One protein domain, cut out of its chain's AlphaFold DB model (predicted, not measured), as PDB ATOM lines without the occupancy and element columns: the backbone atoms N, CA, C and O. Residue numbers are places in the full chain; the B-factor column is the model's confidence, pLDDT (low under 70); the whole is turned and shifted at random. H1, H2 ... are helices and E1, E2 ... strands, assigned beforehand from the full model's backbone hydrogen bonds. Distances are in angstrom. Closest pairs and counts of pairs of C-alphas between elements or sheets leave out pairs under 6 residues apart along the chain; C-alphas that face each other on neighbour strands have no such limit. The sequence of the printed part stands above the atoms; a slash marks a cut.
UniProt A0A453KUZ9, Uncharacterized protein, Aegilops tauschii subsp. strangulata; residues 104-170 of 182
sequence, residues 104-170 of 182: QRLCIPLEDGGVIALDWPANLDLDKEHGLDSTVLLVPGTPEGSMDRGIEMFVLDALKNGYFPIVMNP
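What this domain is: This is residues 104 to 170 of the 182 residues of an uncharacterized protein of Aegilops tauschii subsp. strangulata (UniProt A0A453KUZ9). A strongly twisted four-stranded sheet has helix H1 over one face, two layers, the other face bare; the E1-E2 turn and the loop 122 to 133 lie at opposite ends of the long axis. The printed part has 67 residues, with E1, E2, E3, H1, E4 in that order; the sheet, E1, E2, E4, E3, is mixed, as is the class. It is only just compact, close to loose, radius of gyration of the C-alphas 12.7 A, spanning 40 by 23 by 17 A.

Where its parts are: E1, residues 104 to 109, 16.7 A, begins at C-alpha 104 (163.357, 162.793, 131.478). E2 is 115 to 121, 19.9 A; E3 134 to 139; H1 149 to 160; E4 163 to 169, 18.5 A, ending at C-alpha 169 (156.825, 166.204, 121.514).

How they stand to each other: Within hydrogen-bond range at 2.8 A are N 106 and O 118 in the antiparallel hairpin E1 and E2, N 119 and O 167 in antiparallel E2 and E4, and N 166 and O 136 in parallel E4 and E3. H1, every O i to N i+4 pair within range, runs along E4, height over the sheet 8.9 A, closest C-alphas Val 155 and Pro 165, 5.9 A. E3, H1, E4 form a strand-helix-strand unit, parallel strands joined through a helix, its crossover right-handed.

The domain as a whole: The printed part has no cut; the E2 to E3 link is long; residues 125 to 133 have pLDDT under 70.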
ATOM      1  N   GLN A 104     163.921 161.814 130.552       93.88
ATOM      2  CA  GLN A 104     163.357 162.793 131.478       93.88
ATOM      3  C   GLN A 104     162.611 163.869 130.687       93.88
ATOM      4  O   GLN A 104     162.952 164.133 129.535       93.88
ATOM      5  N   ARG A 105     161.585 164.469 131.303       94.62
ATOM      6  CA  ARG A 105     160.610 165.332 130.626       94.62
ATOM      7  C   ARG A 105     160.467 166.697 131.289       94.62
ATOM      8  O   ARG A 105     160.299 166.784 132.504       94.62
ATOM      9  N   LEU A 106     160.369 167.737 130.466       95.06
ATOM     10  CA  LEU A 106     159.866 169.059 130.835       95.06
ATOM     11  C   LEU A 106     158.620 169.409 130.018       95.06
ATOM     12  O   LEU A 106     158.669 169.513 128.796       95.06
ATOM     13  N   CYS A 107     157.507 169.645 130.707       94.25
ATOM     14  CA  CYS A 107     156.281 170.156 130.100       94.25
ATOM     15  C   CYS A 107     156.285 171.689 130.115       94.25
ATOM     16  O   CYS A 107     156.382 172.293 131.183       94.25
ATOM     17  N   ILE A 108     156.133 172.311 128.947       93.44
ATOM     18  CA  ILE A 108     156.067 173.766 128.789       93.44
ATOM     19  C   ILE A 108     154.617 174.151 128.466       93.44
ATOM     20  O   ILE A 108     154.124 173.798 127.388       93.44
ATOM     21  N   PRO A 109     153.918 174.852 129.377       91.00
ATOM     22  CA  PRO A 109     152.600 175.397 129.089       91.00
ATOM     23  C   PRO A 109     152.711 176.569 128.108       91.00
ATOM     24  O   PRO A 109     153.639 177.374 128.176       91.00
ATOM     25  N   LEU A 110     151.742 176.663 127.206       88.44
ATOM     26  CA  LEU A 110     151.613 177.717 126.206       88.44
ATOM     27  C   LEU A 110     150.427 178.630 126.549       88.44
ATOM     28  O   LEU A 110     149.551 178.262 127.333       88.44
ATOM     29  N   GLU A 111     150.400 179.834 125.973       89.31
ATOM     30  CA  GLU A 111     149.423 180.888 126.312       89.31
ATOM     31  C   GLU A 111     147.960 180.483 126.068       89.31
ATOM     32  O   GLU A 111     147.062 180.939 126.768       89.31
ATOM     33  N   ASP A 112     147.722 179.584 125.117       86.75
ATOM     34  CA  ASP A 112     146.399 179.055 124.763       86.75
ATOM     35  C   ASP A 112     145.968 177.842 125.617       86.75
ATOM     36  O   ASP A 112     145.017 177.128 125.282       86.75
ATOM     37  N   GLY A 113     146.697 177.563 126.699       85.00
ATOM     38  CA  GLY A 113     146.431 176.448 127.605       85.00
ATOM     39  C   GLY A 113     146.905 175.085 127.098       85.00
ATOM     40  O   GLY A 113     146.672 174.085 127.774       85.00
ATOM     41  N   GLY A 114     147.567 175.024 125.939       87.56
ATOM     42  CA  GLY A 114     148.240 173.820 125.460       87.56
ATOM     43  C   GLY A 114     149.555 173.525 126.173       87.56
ATOM     44  O   GLY A 114     150.137 174.394 126.815       87.56
ATOM     45  N   VAL A 115     150.069 172.306 126.000       90.62
ATOM     46  CA  VAL A 115     151.367 171.884 126.547       90.62
ATOM     47  C   VAL A 115     152.198 171.211 125.460       90.62
ATOM     48  O   VAL A 115     151.718 170.295 124.795       90.62
ATOM     49  N   ILE A 116     153.449 171.638 125.305       93.31
ATOM     50  CA  ILE A 116     154.476 170.864 124.589       93.31
ATOM     51  C   ILE A 116     155.367 170.159 125.613       93.31
ATOM     52  O   ILE A 116     155.573 170.680 126.711       93.31
ATOM     53  N   ALA A 117     155.891 168.982 125.277       95.31
ATOM     54  CA  ALA A 117     156.815 168.257 126.148       95.31
ATOM     55  C   ALA A 117     158.189 168.141 125.485       95.31
ATOM     56  O   ALA A 117     158.290 167.778 124.318       95.31
ATOM     57  N   LEU A 118     159.240 168.460 126.234       96.12
ATOM     58  CA  LEU A 118     160.625 168.259 125.835       96.12
ATOM     59  C   LEU A 118     161.174 167.055 126.589       96.12
ATOM     60  O   LEU A 118     161.170 167.065 127.819       96.12
ATOM     61  N   ASP A 119     161.665 166.067 125.854       95.31
ATOM     62  CA  ASP A 119     162.256 164.855 126.403       95.31
ATOM     63  C   ASP A 119     163.729 164.761 126.022       95.31
ATOM     64  O   ASP A 119     164.108 164.999 124.878       95.31
ATOM     65  N   TRP A 120     164.576 164.383 126.967       93.94
ATOM     66  CA  TRP A 120     165.984 164.094 126.707       93.94
ATOM     67  C   TRP A 120     166.445 162.938 127.599       93.94
ATOM     68  O   TRP A 120     165.756 162.609 128.569       93.94
ATOM     69  N   PRO A 121     167.563 162.268 127.287       91.88
ATOM     70  CA  PRO A 121     168.030 161.136 128.082       91.88
ATOM     71  C   PRO A 121     168.209 161.509 129.567       91.88
ATOM     72  O   PRO A 121     168.711 162.579 129.904       91.88
ATOM     73  N   ALA A 122     167.783 160.642 130.481       88.38
ATOM     74  CA  ALA A 122     167.894 160.864 131.925       88.38
ATOM     75  C   ALA A 122     169.332 160.660 132.433       88.38
ATOM     76  O   ALA A 122     169.763 161.328 133.368       88.38
ATOM     77  N   ASN A 123     170.082 159.773 131.777       80.75
ATOM     78  CA  ASN A 123     171.432 159.376 132.167       80.75
ATOM     79  C   ASN A 123     172.467 159.927 131.177       80.75
ATOM     80  O   ASN A 123     173.147 159.165 130.492       80.75
ATOM     81  N   LEU A 124     172.546 161.256 131.057       76.12
ATOM     82  CA  LEU A 124     173.626 161.899 130.307       76.12
ATOM     83  C   LEU A 124     174.899 161.908 131.149       76.12
ATOM     84  O   LEU A 124     174.919 162.437 132.258       76.12
ATOM     85  N   ASP A 125     175.965 161.346 130.595       69.25
ATOM     86  CA  ASP A 125     177.310 161.464 131.147       69.25
ATOM     87  C   ASP A 125     177.881 162.836 130.759       69.25
ATOM     88  O   ASP A 125     178.491 162.993 129.703       69.25
ATOM     89  N   LEU A 126     177.587 163.845 131.585       67.75
ATOM     90  CA  LEU A 126     178.041 165.228 131.387       67.75
ATOM     91  C   LEU A 126     179.509 165.436 131.796       67.75
ATOM     92  O   LEU A 126     180.083 166.472 131.473       67.75
ATOM     93  N   ASP A 127     180.098 164.473 132.511       61.66
ATOM     94  CA  ASP A 127     181.465 164.562 133.033       61.66
ATOM     95  C   ASP A 127     182.508 164.183 131.979       61.66
ATOM     96  O   ASP A 127     183.668 164.599 132.054       61.66
ATOM     97  N   LYS A 128     182.117 163.397 130.972       58.00
ATOM     98  CA  LYS A 128     182.976 163.141 129.821       58.00
ATOM     99  C   LYS A 128     182.898 164.316 128.852       58.00
ATOM    100  O   LYS A 128     181.815 164.712 128.431       58.00
ATOM    101  N   GLU A 129     184.062 164.807 128.423       52.41
ATOM    102  CA  GLU A 129     184.237 165.754 127.308       52.41
ATOM    103  C   GLU A 129     183.839 165.117 125.955       52.41
ATOM    104  O   GLU A 129     184.591 165.119 124.984       52.41
ATOM    105  N   HIS A 130     182.654 164.514 125.864       53.75
ATOM    106  CA  HIS A 130     182.113 163.939 124.636       53.75
ATOM    107  C   HIS A 130     181.491 164.992 123.711       53.75
ATOM    108  O   HIS A 130     180.799 164.626 122.771       53.75
ATOM    109  N   GLY A 131     181.752 166.285 123.920       53.38
ATOM    110  CA  GLY A 131     181.388 167.313 122.946       53.38
ATOM    111  C   GLY A 131     179.897 167.637 122.876       53.38
ATOM    112  O   GLY A 131     179.460 168.154 121.848       53.38
ATOM    113  N   LEU A 132     179.142 167.432 123.971       62.50
ATOM    114  CA  LEU A 132     177.723 167.818 124.134       62.50
ATOM    115  C   LEU A 132     177.475 169.347 124.057       62.50
ATOM    116  O   LEU A 132     176.451 169.849 124.515       62.50
ATOM    117  N   ASP A 133     178.392 170.094 123.448       68.62
ATOM    118  CA  ASP A 133     178.350 171.532 123.189       68.62
ATOM    119  C   ASP A 133     177.274 171.888 122.150       68.62
ATOM    120  O   ASP A 133     176.852 173.042 122.030       68.62
ATOM    121  N   SER A 134     176.853 170.893 121.361       75.06
ATOM    122  CA  SER A 134     175.870 171.034 120.290       75.06
ATOM    123  C   SER A 134     174.564 170.331 120.643       75.06
ATOM    124  O   SER A 134     174.485 169.104 120.696       75.06
ATOM    125  N   THR A 135     173.508 171.122 120.835       81.44
ATOM    126  CA  THR A 135     172.143 170.628 121.040       81.44
ATOM    127  C   THR A 135     171.446 170.356 119.709       81.44
ATOM    128  O   THR A 135     171.408 171.226 118.838       81.44
ATOM    129  N   VAL A 136     170.841 169.177 119.575       83.69
ATOM    130  CA  VAL A 136     169.989 168.807 118.436       83.69
ATOM    131  C   VAL A 136     168.545 168.759 118.910       83.69
ATOM    132  O   VAL A 136     168.215 167.982 119.802       83.69
ATOM    133  N   LEU A 137     167.684 169.583 118.311       87.81
ATOM    134  CA  LEU A 137     166.247 169.558 118.574       87.81
ATOM    135  C   LEU A 137     165.549 168.706 117.509       87.81
ATOM    136  O   LEU A 137     165.501 169.078 116.333       87.81
ATOM    137  N   LEU A 138     165.004 167.575 117.935       87.88
ATOM    138  CA  LEU A 138     164.279 166.635 117.099       87.88
ATOM    139  C   LEU A 138     162.773 166.847 117.261       87.88
ATOM    140  O   LEU A 138     162.265 166.865 118.380       87.88
ATOM    141  N   VAL A 139     162.057 166.983 116.146       89.75
ATOM    142  CA  VAL A 139     160.589 167.062 116.125       89.75
ATOM    143  C   VAL A 139     160.061 165.814 115.417       89.75
ATOM    144  O   VAL A 139     160.146 165.741 114.186       89.75
ATOM    145  N   PRO A 140     159.557 164.813 116.163       87.12
ATOM    146  CA  PRO A 140     158.991 163.610 115.571       87.12
ATOM    147  C   PRO A 140     157.748 163.926 114.737       87.12
ATOM    148  O   PRO A 140     156.906 164.726 115.144       87.12
ATOM    149  N   GLY A 141     157.613 163.256 113.594       80.12
ATOM    150  CA  GLY A 141     156.379 163.241 112.803       80.12
ATOM    151  C   GLY A 141     155.391 162.156 113.229       80.12
ATOM    152  O   GLY A 141     154.323 162.048 112.632       80.12
ATOM    153  N   THR A 142     155.742 161.346 114.232       81.19
ATOM    154  CA  THR A 142     154.908 160.267 114.772       81.19
ATOM    155  C   THR A 142     154.166 160.720 116.036       81.19
ATOM    156  O   THR A 142     154.691 161.531 116.807       81.19
ATOM    157  N   PRO A 143     152.947 160.207 116.293       87.62
ATOM    158  CA  PRO A 143     152.211 160.510 117.521       87.62
ATOM    159  C   PRO A 143     152.875 159.923 118.777       87.62
ATOM    160  O   PRO A 143     152.720 160.477 119.868       87.62
ATOM    161  N   GLU A 144     153.638 158.837 118.645       90.50
ATOM    162  CA  GLU A 144     154.411 158.209 119.722       90.50
ATOM    163  C   GLU A 144     155.576 159.089 120.193       90.50
ATOM    164  O   GLU A 144     155.996 158.984 121.347       90.50
ATOM    165  N   GLY A 145     156.064 160.001 119.346       90.31
ATOM    166  CA  GLY A 145     157.059 160.994 119.730       90.31
ATOM    167  C   GLY A 145     158.376 160.370 120.195       90.31
ATOM    168  O   GLY A 145     158.953 159.535 119.510       90.31
ATOM    169  N   SER A 146     158.855 160.755 121.376       91.56
ATOM    170  CA  SER A 146     160.046 160.172 122.020       91.56
ATOM    171  C   SER A 146     159.961 158.667 122.295       91.56
ATOM    172  O   SER A 146     161.006 158.040 122.448       91.56
ATOM    173  N   MET A 147     158.753 158.094 122.337       89.81
ATOM    174  CA  MET A 147     158.525 156.654 122.524       89.81
ATOM    175  C   MET A 147     158.571 155.875 121.201       89.81
ATOM    176  O   MET A 147     158.412 154.654 121.189       89.81
ATOM    177  N   ASP A 148     158.735 156.568 120.072       89.44
ATOM    178  CA  ASP A 148     158.943 155.925 118.783       89.44
ATOM    179  C   ASP A 148     160.339 155.297 118.717       89.44
ATOM    180  O   ASP A 148     161.353 155.917 119.048       89.44
ATOM    181  N   ARG A 149     160.411 154.054 118.234       85.31
ATOM    182  CA  ARG A 149     161.670 153.307 118.199       85.31
ATOM    183  C   ARG A 149     162.708 153.918 117.254       85.31
ATOM    184  O   ARG A 149     163.901 153.848 117.541       85.31
ATOM    185  N   GLY A 150     162.281 154.497 116.134       83.00
ATOM    186  CA  GLY A 150     163.162 155.218 115.215       83.00
ATOM    187  C   GLY A 150     163.749 156.464 115.870       83.00
ATOM    188  O   GLY A 150     164.949 156.719 115.758       83.00
ATOM    189  N   ILE A 151     162.925 157.182 116.632       87.25
ATOM    190  CA  ILE A 151     163.351 158.338 117.424       87.25
ATOM    191  C   ILE A 151     164.353 157.936 118.512       87.25
ATOM    192  O   ILE A 151     165.404 158.566 118.625       87.25
ATOM    193  N   GLU A 152     164.099 156.862 119.262       88.75
ATOM    194  CA  GLU A 152     165.051 156.336 120.251       88.75
ATOM    195  C   GLU A 152     166.407 155.982 119.634       88.75
ATOM    196  O   GLU A 152     167.455 156.341 120.176       88.75
ATOM    197  N   MET A 153     166.403 155.301 118.483       84.50
ATOM    198  CA  MET A 153     167.635 154.957 117.772       84.50
ATOM    199  C   MET A 153     168.401 156.211 117.339       84.50
ATOM    200  O   MET A 153     169.614 156.282 117.536       84.50
ATOM    201  N   PHE A 154     167.700 157.231 116.835       85.38
ATOM    202  CA  PHE A 154     168.323 158.502 116.477       85.38
ATOM    203  C   PHE A 154     168.934 159.214 117.690       85.38
ATOM    204  O   PHE A 154     170.037 159.746 117.604       85.38
ATOM    205  N   VAL A 155     168.249 159.204 118.835       88.12
ATOM    206  CA  VAL A 155     168.757 159.778 120.090       88.12
ATOM    207  C   VAL A 155     170.040 159.072 120.533       88.12
ATOM    208  O   VAL A 155     171.015 159.739 120.879       88.12
ATOM    209  N   LEU A 156     170.082 157.737 120.476       86.56
ATOM    210  CA  LEU A 156     171.293 156.970 120.779       86.56
ATOM    211  C   LEU A 156     172.444 157.314 119.833       86.56
ATOM    212  O   LEU A 156     173.580 157.471 120.282       86.56
ATOM    213  N   ASP A 157     172.174 157.433 118.537       84.12
ATOM    214  CA  ASP A 157     173.201 157.785 117.561       84.12
ATOM    215  C   ASP A 157     173.678 159.231 117.726       84.12
ATOM    216  O   ASP A 157     174.879 159.487 117.636       84.12
ATOM    217  N   ALA A 158     172.791 160.165 118.069       84.25
ATOM    218  CA  ALA A 158     173.158 161.533 118.418       84.25
ATOM    219  C   ALA A 158     174.124 161.559 119.617       84.25
ATOM    220  O   ALA A 158     175.182 162.179 119.530       84.25
ATOM    221  N   LEU A 159     173.822 160.810 120.684       83.88
ATOM    222  CA  LEU A 159     174.702 160.685 121.852       83.88
ATOM    223  C   LEU A 159     176.069 160.083 121.497       83.88
ATOM    224  O   LEU A 159     177.096 160.609 121.922       83.88
ATOM    225  N   LYS A 160     176.109 159.008 120.694       82.12
ATOM    226  CA  LYS A 160     177.372 158.384 120.245       82.12
ATOM    227  C   LYS A 160     178.259 159.348 119.458       82.12
ATOM    228  O   LYS A 160     179.477 159.204 119.482       82.12
ATOM    229  N   ASN A 161     177.652 160.303 118.756       78.31
ATOM    230  CA  ASN A 161     178.351 161.316 117.969       78.31
ATOM    231  C   ASN A 161     178.598 162.624 118.742       78.31
ATOM    232  O   ASN A 161     179.039 163.603 118.145       78.31
ATOM    233  N   GLY A 162     178.336 162.644 120.052       77.75
ATOM    234  CA  GLY A 162     178.630 163.789 120.910       77.75
ATOM    235  C   GLY A 162     177.588 164.903 120.878       77.75
ATOM    236  O   GLY A 162     177.857 165.997 121.344       77.75
ATOM    237  N   TYR A 163     176.389 164.669 120.355       82.94
ATOM    238  CA  TYR A 163     175.318 165.663 120.403       82.94
ATOM    239  C   TYR A 163     174.501 165.541 121.686       82.94
ATOM    240  O   TYR A 163     174.330 164.449 122.223       82.94
ATOM    241  N   PHE A 164     173.928 166.661 122.132       86.88
ATOM    242  CA  PHE A 164     172.898 166.694 123.170       86.88
ATOM    243  C   PHE A 164     171.503 166.660 122.513       86.88
ATOM    244  O   PHE A 164     171.026 167.704 122.055       86.88
ATOM    245  N   PRO A 165     170.842 165.494 122.398       89.62
ATOM    246  CA  PRO A 165     169.536 165.406 121.759       89.62
ATOM    247  C   PRO A 165     168.406 165.841 122.698       89.62
ATOM    248  O   PRO A 165     168.336 165.420 123.854       89.62
ATOM    249  N   ILE A 166     167.475 166.626 122.162       93.56
ATOM    250  CA  ILE A 166     166.191 166.966 122.780       93.56
ATOM    251  C   ILE A 166     165.089 166.587 121.796       93.56
ATOM    252  O   ILE A 166     165.075 167.071 120.669       93.56
ATOM    253  N   VAL A 167     164.139 165.764 122.225       94.69
ATOM    254  CA  VAL A 167     162.930 165.433 121.471       94.69
ATOM    255  C   VAL A 167     161.804 166.366 121.908       94.69
ATOM    256  O   VAL A 167     161.364 166.334 123.055       94.69
ATOM    257  N   MET A 168     161.324 167.212 121.001       95.19
ATOM    258  CA  MET A 168     160.145 168.043 121.218       95.19
ATOM    259  C   MET A 168     158.903 167.280 120.772       95.19
ATOM    260  O   MET A 168     158.620 167.182 119.581       95.19
ATOM    261  N   ASN A 169     158.133 166.794 121.737       93.81
ATOM    262  CA  ASN A 169     156.825 166.204 121.514       93.81
ATOM    263  C   ASN A 169     155.783 167.319 121.325       93.81
ATOM    264  O   ASN A 169     155.544 168.103 122.259       93.81
ATOM    265  N   PRO A 170     155.135 167.403 120.145       90.12
ATOM    266  CA  PRO A 170     154.004 168.294 119.943       90.12
ATOM    267  C   PRO A 170     152.840 167.946 120.879       90.12
ATOM    268  O   PRO A 170     152.796 166.887 121.511       90.12
TER     269      PRO A 170